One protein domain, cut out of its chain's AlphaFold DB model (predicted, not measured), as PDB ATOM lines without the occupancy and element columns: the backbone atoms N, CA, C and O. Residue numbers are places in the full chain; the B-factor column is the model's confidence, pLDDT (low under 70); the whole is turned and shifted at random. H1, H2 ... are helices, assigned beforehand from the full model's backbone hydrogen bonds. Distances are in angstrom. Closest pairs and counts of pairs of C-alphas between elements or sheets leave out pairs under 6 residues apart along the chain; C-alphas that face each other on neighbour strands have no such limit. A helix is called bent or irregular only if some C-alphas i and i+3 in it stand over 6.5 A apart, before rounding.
ATOM      1  N   LEU A  18     -49.612  11.990  49.247       93.00
ATOM      2  CA  LEU A  18     -50.766  12.890  49.301       93.00
ATOM      3  C   LEU A  18     -50.359  14.374  49.359       93.00
ATOM      4  O   LEU A  18     -51.009  15.211  48.736       93.00
ATOM      5  N   ASP A  19     -49.269  14.687  50.061       93.75
ATOM      6  CA  ASP A  19     -48.778  16.055  50.228       93.75
ATOM      7  C   ASP A  19     -47.909  16.504  49.040       93.75
ATOM      8  O   ASP A  19     -47.748  17.703  48.804       93.75
ATOM      9  N   THR A  20     -47.333  15.558  48.285       93.25
ATOM     10  CA  THR A  20     -46.347  15.832  47.225       93.25
ATOM     11  C   THR A  20     -46.828  15.558  45.806       93.25
ATOM     12  O   THR A  20     -46.141  15.940  44.857       93.25
ATOM     13  N   HIS A  21     -48.005  14.959  45.640       94.31
ATOM     14  CA  HIS A  21     -48.493  14.448  44.362       94.31
ATOM     15  C   HIS A  21     -48.398  15.473  43.229       94.31
ATOM     16  O   HIS A  21     -47.756  15.252  42.201       94.31
ATOM     17  N   ASN A  22     -48.965  16.661  43.453       96.69
ATOM     18  CA  ASN A  22     -49.034  17.699  42.429       96.69
ATOM     19  C   ASN A  22     -47.675  18.352  42.124       96.69
ATOM     20  O   ASN A  22     -47.514  18.930  41.055       96.69
ATOM     21  N   ILE A  23     -46.692  18.276  43.031       96.06
ATOM     22  CA  ILE A  23     -45.365  18.879  42.820       96.06
ATOM     23  C   ILE A  23     -44.364  17.894  42.202       96.06
ATOM     24  O   ILE A  23     -43.267  18.298  41.812       96.06
ATOM     25  N   PHE A  24     -44.726  16.618  42.043       95.75
ATOM     26  CA  PHE A  24     -43.835  15.603  41.485       95.75
ATOM     27  C   PHE A  24     -43.290  15.988  40.098       95.75
ATOM     28  O   PHE A  24     -42.074  16.088  39.923       95.75
ATOM     29  N   GLY A  25     -44.170  16.318  39.143       96.75
ATOM     30  CA  GLY A  25     -43.765  16.718  37.786       96.75
ATOM     31  C   GLY A  25     -42.928  18.004  37.747       96.75
ATOM     32  O   GLY A  25     -42.008  18.138  36.941       96.75
ATOM     33  N   TYR A  26     -43.171  18.939  38.673       97.62
ATOM     34  CA  TYR A  26     -42.331  20.130  38.834       97.62
ATOM     35  C   TYR A  26     -40.904  19.766  39.269       97.62
ATOM     36  O   TYR A  26     -39.931  20.280  38.709       97.62
ATOM     37  N   MET A  27     -40.767  18.881  40.263       97.00
ATOM     38  CA  MET A  27     -39.458  18.449  40.760       97.00
ATOM     39  C   MET A  27     -38.682  17.684  39.688       97.00
ATOM     40  O   MET A  27     -37.490  17.939  39.507       97.00
ATOM     41  N   GLU A  28     -39.359  16.811  38.944       97.62
ATOM     42  CA  GLU A  28     -38.790  16.079  37.813       97.62
ATOM     43  C   GLU A  28     -38.305  17.023  36.702       97.62
ATOM     44  O   GLU A  28     -37.152  16.935  36.269       97.62
ATOM     45  N   GLY A  29     -39.137  17.983  36.281       97.94
ATOM     46  CA  GLY A  29     -38.766  18.971  35.266       97.94
ATOM     47  C   GLY A  29     -37.564  19.822  35.689       97.94
ATOM     48  O   GLY A  29     -36.645  20.050  34.897       97.94
ATOM     49  N   ARG A  30     -37.507  20.232  36.963       97.94
ATOM     50  CA  ARG A  30     -36.360  20.962  37.526       97.94
ATOM     51  C   ARG A  30     -35.090  20.112  37.541       97.94
ATOM     52  O   ARG A  30     -34.036  20.599  37.135       97.94
ATOM     53  N   ALA A  31     -35.174  18.867  38.008       98.00
ATOM     54  CA  ALA A  31     -34.032  17.957  38.044       98.00
ATOM     55  C   ALA A  31     -33.479  17.706  36.633       98.00
ATOM     56  O   ALA A  31     -32.273  17.819  36.417       98.00
ATOM     57  N   THR A  32     -34.363  17.474  35.660       98.31
ATOM     58  CA  THR A  32     -34.004  17.274  34.249       98.31
ATOM     59  C   THR A  32     -33.339  18.515  33.652       98.31
ATOM     60  O   THR A  32     -32.309  18.403  32.990       98.31
ATOM     61  N   ASN A  33     -33.855  19.718  33.935       98.25
ATOM     62  CA  ASN A  33     -33.248  20.973  33.481       98.25
ATOM     63  C   ASN A  33     -31.816  21.135  34.003       98.25
ATOM     64  O   ASN A  33     -30.899  21.408  33.228       98.25
ATOM     65  N   LEU A  34     -31.609  20.920  35.305       97.94
ATOM     66  CA  LEU A  34     -30.286  21.006  35.922       97.94
ATOM     67  C   LEU A  34     -29.327  19.943  35.377       97.94
ATOM     68  O   LEU A  34     -28.166  20.257  35.118       97.94
ATOM     69  N   ALA A  35     -29.809  18.720  35.151       98.31
ATOM     70  CA  ALA A  35     -29.017  17.655  34.549       98.31
ATOM     71  C   ALA A  35     -28.570  18.022  33.126       98.31
ATOM     72  O   ALA A  35     -27.386  17.922  32.817       98.31
ATOM     73  N   LEU A  36     -29.473  18.530  32.281       98.12
ATOM     74  CA  LEU A  36     -29.121  18.958  30.924       98.12
ATOM     75  C   LEU A  36     -28.085  20.086  30.923       98.12
ATOM     76  O   LEU A  36     -27.139  20.023  30.146       98.12
ATOM     77  N   ARG A  37     -28.196  21.060  31.836       97.50
ATOM     78  CA  ARG A  37     -27.185  22.127  31.989       97.50
ATOM     79  C   ARG A  37     -25.815  21.597  32.398       97.50
ATOM     80  O   ARG A  37     -24.810  22.213  32.058       97.50
ATOM     81  N   ALA A  38     -25.775  20.505  33.160       98.00
ATOM     82  CA  ALA A  38     -24.530  19.874  33.579       98.00
ATOM     83  C   ALA A  38     -23.905  19.040  32.451       98.00
ATOM     84  O   ALA A  38     -22.692  19.077  32.273       98.00
ATOM     85  N   VAL A  39     -24.723  18.310  31.684       98.00
ATOM     86  CA  VAL A  39     -24.248  17.460  30.579       98.00
ATOM     87  C   VAL A  39     -23.872  18.292  29.343       98.00
ATOM     88  O   VAL A  39     -22.903  17.960  28.671       98.00
ATOM     89  N   HIS A  40     -24.601  19.379  29.063       97.19
ATOM     90  CA  HIS A  40     -24.414  20.252  27.894       97.19
ATOM     91  C   HIS A  40     -24.135  21.695  28.356       97.19
ATOM     92  O   HIS A  40     -25.006  22.571  28.278       97.19
ATOM     93  N   PRO A  41     -22.942  21.970  28.915       96.75
ATOM     94  CA  PRO A  41     -22.625  23.286  29.454       96.75
ATOM     95  C   PRO A  41     -22.616  24.355  28.354       96.75
ATOM     96  O   PRO A  41     -22.005  24.185  27.304       96.75
ATOM     97  N   GLY A  42     -23.273  25.487  28.617       95.94
ATOM     98  CA  GLY A  42     -23.375  26.610  27.676       95.94
ATOM     99  C   GLY A  42     -24.552  26.519  26.699       95.94
ATOM    100  O   GLY A  42     -24.900  27.527  26.085       95.94
ATOM    101  N   GLU A  43     -25.218  25.367  26.609       97.50
ATOM    102  CA  GLU A  43     -26.422  25.195  25.800       97.50
ATOM    103  C   GLU A  43     -27.694  25.435  26.622       97.50
ATOM    104  O   GLU A  43     -27.757  25.187  27.830       97.50
ATOM    105  N   ARG A  44     -28.739  25.951  25.963       96.94
ATOM    106  CA  ARG A  44     -30.046  26.160  26.594       96.94
ATOM    107  C   ARG A  44     -30.809  24.826  26.628       96.94
ATOM    108  O   ARG A  44     -31.099  24.300  25.557       96.94
ATOM    109  N   PRO A  45     -31.224  24.326  27.808       97.25
ATOM    110  CA  PRO A  45     -32.052  23.126  27.890       97.25
ATOM    111  C   PRO A  45     -33.414  23.324  27.224       97.25
ATOM    112  O   PRO A  45     -34.040  24.376  27.380       97.25
ATOM    113  N   PHE A  46     -33.898  22.280  26.555       97.31
ATOM    114  CA  PHE A  46     -35.247  22.205  26.005       97.31
ATOM    115  C   PHE A  46     -35.928  20.932  26.510       97.31
ATOM    116  O   PHE A  46     -35.431  19.831  26.291       97.31
ATOM    117  N   ILE A  47     -37.038  21.094  27.231       97.81
ATOM    118  CA  ILE A  47     -37.786  20.007  27.873       97.81
ATOM    119  C   ILE A  47     -39.270  20.289  27.675       97.81
ATOM    120  O   ILE A  47     -39.694  21.443  27.770       97.81
ATOM    121  N   ILE A  48     -40.040  19.235  27.421       97.56
ATOM    122  CA  ILE A  48     -41.495  19.268  27.309       97.56
ATOM    123  C   ILE A  48     -42.059  18.262  28.318       97.56
ATOM    124  O   ILE A  48     -41.749  17.075  28.239       97.56
ATOM    125  N   ALA A  49     -42.856  18.735  29.279       96.94
ATOM    126  CA  ALA A  49     -43.393  17.930  30.375       96.94
ATOM    127  C   ALA A  49     -44.923  17.800  30.306       96.94
ATOM    128  O   ALA A  49     -45.637  18.765  30.024       96.94
ATOM    129  N   CYS A  50     -45.418  16.598  30.613       95.81
ATOM    130  CA  CYS A  50     -46.847  16.295  30.743       95.81
ATOM    131  C   CYS A  50     -47.441  16.916  32.012       95.81
ATOM    132  O   CYS A  50     -48.459  17.598  31.959       95.81
ATOM    133  N   SER A  51     -46.799  16.666  33.157       97.00
ATOM    134  CA  SER A  51     -47.255  17.119  34.473       97.00
ATOM    135  C   SER A  51     -46.566  18.420  34.876       97.00
ATOM    136  O   SER A  51     -45.376  18.613  34.618       97.00
ATOM    137  N   THR A  52     -47.318  19.328  35.499       97.69
ATOM    138  CA  THR A  52     -46.849  20.666  35.881       97.69
ATOM    139  C   THR A  52     -47.495  21.134  37.187       97.69
ATOM    140  O   THR A  52     -48.514  20.605  37.623       97.69
ATOM    141  N   PHE A  53     -46.887  22.143  37.810       97.81
ATOM    142  CA  PHE A  53     -47.392  22.859  38.984       97.81
ATOM    143  C   PHE A  53     -47.010  24.349  38.852       97.81
ATOM    144  O   PHE A  53     -46.114  24.659  38.054       97.81
ATOM    145  N   PRO A  54     -47.622  25.300  39.590       97.75
ATOM    146  CA  PRO A  54     -47.195  26.696  39.554       97.75
ATOM    147  C   PRO A  54     -45.673  26.861  39.678       97.75
ATOM    148  O   PRO A  54     -45.042  26.362  40.608       97.75
ATOM    149  N   GLY A  55     -45.081  27.546  38.696       97.00
ATOM    150  CA  GLY A  55     -43.631  27.722  38.567       97.00
ATOM    151  C   GLY A  55     -42.932  26.758  37.595       97.00
ATOM    152  O   GLY A  55     -41.764  26.988  37.280       97.00
ATOM    153  N   SER A  56     -43.604  25.726  37.070       97.88
ATOM    154  CA  SER A  56     -43.013  24.780  36.103       97.88
ATOM    155  C   SER A  56     -42.462  25.452  34.839       97.88
ATOM    156  O   SER A  56     -41.428  25.015  34.338       97.88
ATOM    157  N   GLY A  57     -43.076  26.549  34.377       97.12
ATOM    158  CA  GLY A  57     -42.633  27.300  33.193       97.12
ATOM    159  C   GLY A  57     -41.219  27.896  33.292       97.12
ATOM    160  O   GLY A  57     -40.637  28.264  32.277       97.12
ATOM    161  N   HIS A  58     -40.625  27.956  34.491       97.12
ATOM    162  CA  HIS A  58     -39.213  28.322  34.649       97.12
ATOM    163  C   HIS A  58     -38.254  27.213  34.176       97.12
ATOM    164  O   HIS A  58     -37.124  27.499  33.785       97.12
ATOM    165  N   TRP A  59     -38.688  25.949  34.220       98.00
ATOM    166  CA  TRP A  59     -37.829  24.778  34.018       98.00
ATOM    167  C   TRP A  59     -38.128  24.010  32.730       98.00
ATOM    168  O   TRP A  59     -37.205  23.455  32.131       98.00
ATOM    169  N   THR A  60     -39.394  23.955  32.314       97.88
ATOM    170  CA  THR A  60     -39.868  23.118  31.203       97.88
ATOM    171  C   THR A  60     -41.018  23.782  30.450       97.88
ATOM    172  O   THR A  60     -41.791  24.545  31.029       97.88
ATOM    173  N   GLY A  61     -41.154  23.458  29.163       97.00
ATOM    174  CA  GLY A  61     -42.387  23.669  28.410       97.00
ATOM    175  C   GLY A  61     -43.426  22.587  28.720       97.00
ATOM    176  O   GLY A  61     -43.133  21.603  29.404       97.00
ATOM    177  N   HIS A  62     -44.633  22.764  28.189       97.00
ATOM    178  CA  HIS A  62     -45.773  21.867  28.382       97.00
ATOM    179  C   HIS A  62     -46.494  21.619  27.057       97.00
ATOM    180  O   HIS A  62     -46.477  22.474  26.170       97.00
ATOM    181  N   TRP A  63     -47.143  20.461  26.934       94.62
ATOM    182  CA  TRP A  63     -48.120  20.203  25.882       94.62
ATOM    183  C   TRP A  63     -49.449  19.766  26.508       94.62
ATOM    184  O   TRP A  63     -49.406  19.061  27.514       94.62
ATOM    185  N   PRO A  64     -50.610  20.083  25.901       92.25
ATOM    186  CA  PRO A  64     -51.930  19.831  26.500       92.25
ATOM    187  C   PRO A  64     -52.329  18.356  26.711       92.25
ATOM    188  O   PRO A  64     -53.485  18.082  27.022       92.25
ATOM    189  N   GLY A  65     -51.412  17.406  26.520       94.50
ATOM    190  CA  GLY A  65     -51.662  15.976  26.653       94.50
ATOM    191  C   GLY A  65     -52.213  15.320  25.387       94.50
ATOM    192  O   GLY A  65     -52.116  15.850  24.275       94.50
ATOM    193  N   ASP A  66     -52.763  14.126  25.577       97.38
ATOM    194  CA  ASP A  66     -53.292  13.286  24.507       97.38
ATOM    195  C   ASP A  66     -54.593  13.856  23.928       97.38
ATOM    196  O   ASP A  66     -55.510  14.256  24.649       97.38
ATOM    197  N   ASN A  67     -54.695  13.865  22.600       96.44
ATOM    198  CA  ASN A  67     -55.865  14.354  21.877       96.44
ATOM    199  C   ASN A  67     -56.266  13.407  20.734       96.44
ATOM    200  O   ASN A  67     -55.628  12.384  20.490       96.44
ATOM    201  N   TYR A  68     -57.351  13.743  20.032       98.12
ATOM    202  CA  TYR A  68     -57.797  13.006  18.848       98.12
ATOM    203  C   TYR A  68     -57.776  13.898  17.610       98.12
ATOM    204  O   TYR A  68     -58.034  15.099  17.699       98.12
ATOM    205  N   SER A  69     -57.587  13.298  16.431       97.56
ATOM    206  CA  SER A  69     -57.649  13.967  15.121       97.56
ATOM    207  C   SER A  69     -59.085  14.359  14.729       97.56
ATOM    208  O   SER A  69     -59.644  13.875  13.748       97.56
ATOM    209  N   LYS A  70     -59.718  15.214  15.538       98.31
ATOM    210  CA  LYS A  70     -61.083  15.726  15.376       98.31
ATOM    211  C   LYS A  70     -61.066  17.247  15.510       98.31
ATOM    212  O   LYS A  70     -60.389  17.783  16.383       98.31
ATOM    213  N   TRP A  71     -61.890  17.938  14.722       98.38
ATOM    214  CA  TRP A  71     -61.994  19.406  14.742       98.38
ATOM    215  C   TRP A  71     -62.260  19.996  16.134       98.38
ATOM    216  O   TRP A  71     -61.709  21.038  16.474       98.38
ATOM    217  N   ALA A  72     -63.041  19.306  16.971       98.00
ATOM    218  CA  ALA A  72     -63.289  19.732  18.349       98.00
ATOM    219  C   ALA A  72     -61.997  19.824  19.183       98.00
ATOM    220  O   ALA A  72     -61.780  20.813  19.874       98.00
ATOM    221  N   TYR A  73     -61.093  18.845  19.062       97.94
ATOM    222  CA  TYR A  73     -59.821  18.839  19.797       97.94
ATOM    223  C   TYR A  73     -58.854  19.906  19.282       97.94
ATOM    224  O   TYR A  73     -58.114  20.492  20.070       97.94
ATOM    225  N   MET A  74     -58.918  20.231  17.988       97.69
ATOM    226  CA  MET A  74     -58.210  21.392  17.451       97.69
ATOM    227  C   MET A  74     -58.713  22.686  18.104       97.69
ATOM    228  O   MET A  74     -57.903  23.494  18.549       97.69
ATOM    229  N   ALA A  75     -60.030  22.868  18.234       97.81
ATOM    230  CA  ALA A  75     -60.592  24.041  18.902       97.81
ATOM    231  C   ALA A  75     -60.217  24.105  20.399       97.81
ATOM    232  O   ALA A  75     -59.863  25.173  20.894       97.81
ATOM    233  N   HIS A  76     -60.222  22.970  21.110       97.31
ATOM    234  CA  HIS A  76     -59.826  22.904  22.524       97.31
ATOM    235  C   HIS A  76     -58.369  23.320  22.770       97.31
ATOM    236  O   HIS A  76     -58.069  23.856  23.837       97.31
ATOM    237  N   SER A  77     -57.478  23.145  21.786       96.94
ATOM    238  CA  SER A  77     -56.072  23.549  21.921       96.94
ATOM    239  C   SER A  77     -55.896  25.047  22.195       96.94
ATOM    240  O   SER A  77     -55.001  25.420  22.948       96.94
ATOM    241  N   ILE A  78     -56.783  25.899  21.665       97.94
ATOM    242  CA  ILE A  78     -56.717  27.355  21.859       97.94
ATOM    243  C   ILE A  78     -56.906  27.696  23.339       97.94
ATOM    244  O   ILE A  78     -56.092  28.409  23.920       97.94
ATOM    245  N   ALA A  79     -57.956  27.154  23.962       97.25
ATOM    246  CA  ALA A  79     -58.213  27.369  25.383       97.25
ATOM    247  C   ALA A  79     -57.107  26.754  26.255       97.25
ATOM    248  O   ALA A  79     -56.667  27.392  27.207       97.25
ATOM    249  N   GLY A  80     -56.621  25.558  25.897       95.88
ATOM    250  CA  GLY A  80     -55.546  24.884  26.628       95.88
ATOM    251  C   GLY A  80     -54.239  25.680  26.658       95.88
ATOM    252  O   GLY A  80     -53.622  25.788  27.712       95.88
ATOM    253  N   VAL A  81     -53.837  26.285  25.534       96.06
ATOM    254  CA  VAL A  81     -52.616  27.108  25.465       96.06
ATOM    255  C   VAL A  81     -52.782  28.444  26.192       96.06
ATOM    256  O   VAL A  81     -51.832  28.903  26.808       96.06
ATOM    257  N   LEU A  82     -53.963  29.073  26.144       97.19
ATOM    258  CA  LEU A  82     -54.203  30.359  26.819       97.19
ATOM    259  C   LEU A  82     -54.332  30.242  28.343       97.19
ATOM    260  O   LEU A  82     -54.138  31.231  29.045       97.19
ATOM    261  N   GLN A  83     -54.718  29.070  28.846       96.19
ATOM    262  CA  GLN A  83     -54.809  28.808  30.281       96.19
ATOM    263  C   GLN A  83     -53.430  28.615  30.930       96.19
ATOM    264  O   GLN A  83     -53.293  28.865  32.130       96.19
ATOM    265  N   PHE A  84     -52.461  28.114  30.164       92.31
ATOM    266  CA  PHE A  84     -51.137  27.741  30.650       92.31
ATOM    267  C   PHE A  84     -50.212  28.956  30.803       92.31
ATOM    268  O   PHE A  84     -49.480  29.003  31.819       92.31
TER     269      PHE A  84
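Overview. This is residues 18 to 84 of the 84 residues of an uncharacterized protein of Heterobasidion irregulare (strain TC 32-1) (UniProt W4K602). Look first for one long, kinked helix, H1, with a shorter helix, H2, set well away from it; a long stretch, residues 40 to 70, folds back beside H1 and then crosses to H2. Along the chain, 67 printed residues hold H1, then H2, and no named strand: all helix. The whole is loose, radius of gyration of the C-alphas 14.4 A, and flat, 42 by 33 by 18 A.

Arrangement. H1, residues 18 to 39, kinks by 45 degrees near residue 25 and is irregular: C-alphas 19 and 22 are 8.0 A apart. H2, residues 71 to 83, is apart from it. Between them, residues 48 to 49 pair with residues 61 to 62, parallel. O i to N i+4 pairs within hydrogen-bond range number 14 of 18 in H1 and 7 of 9 in H2.

Along the chain. Find C-alpha 18 at (-50.766, 12.890, 49.301); H1 runs 32.8 A to C-alpha 39. H2 runs 19.5 A from C-alpha 71 to C-alpha 83 at (-54.809, 28.808, 30.281).

Size, cuts and confidence. The C-alphas of Pro 41 and Ala 72, the two farthest apart, are 42.3 A apart. Residues 38 to 43 and 68 to 75 stand free. The link is long, 31 residues; the printed part has no cut, and no printed residue is under 70 in pLDDT.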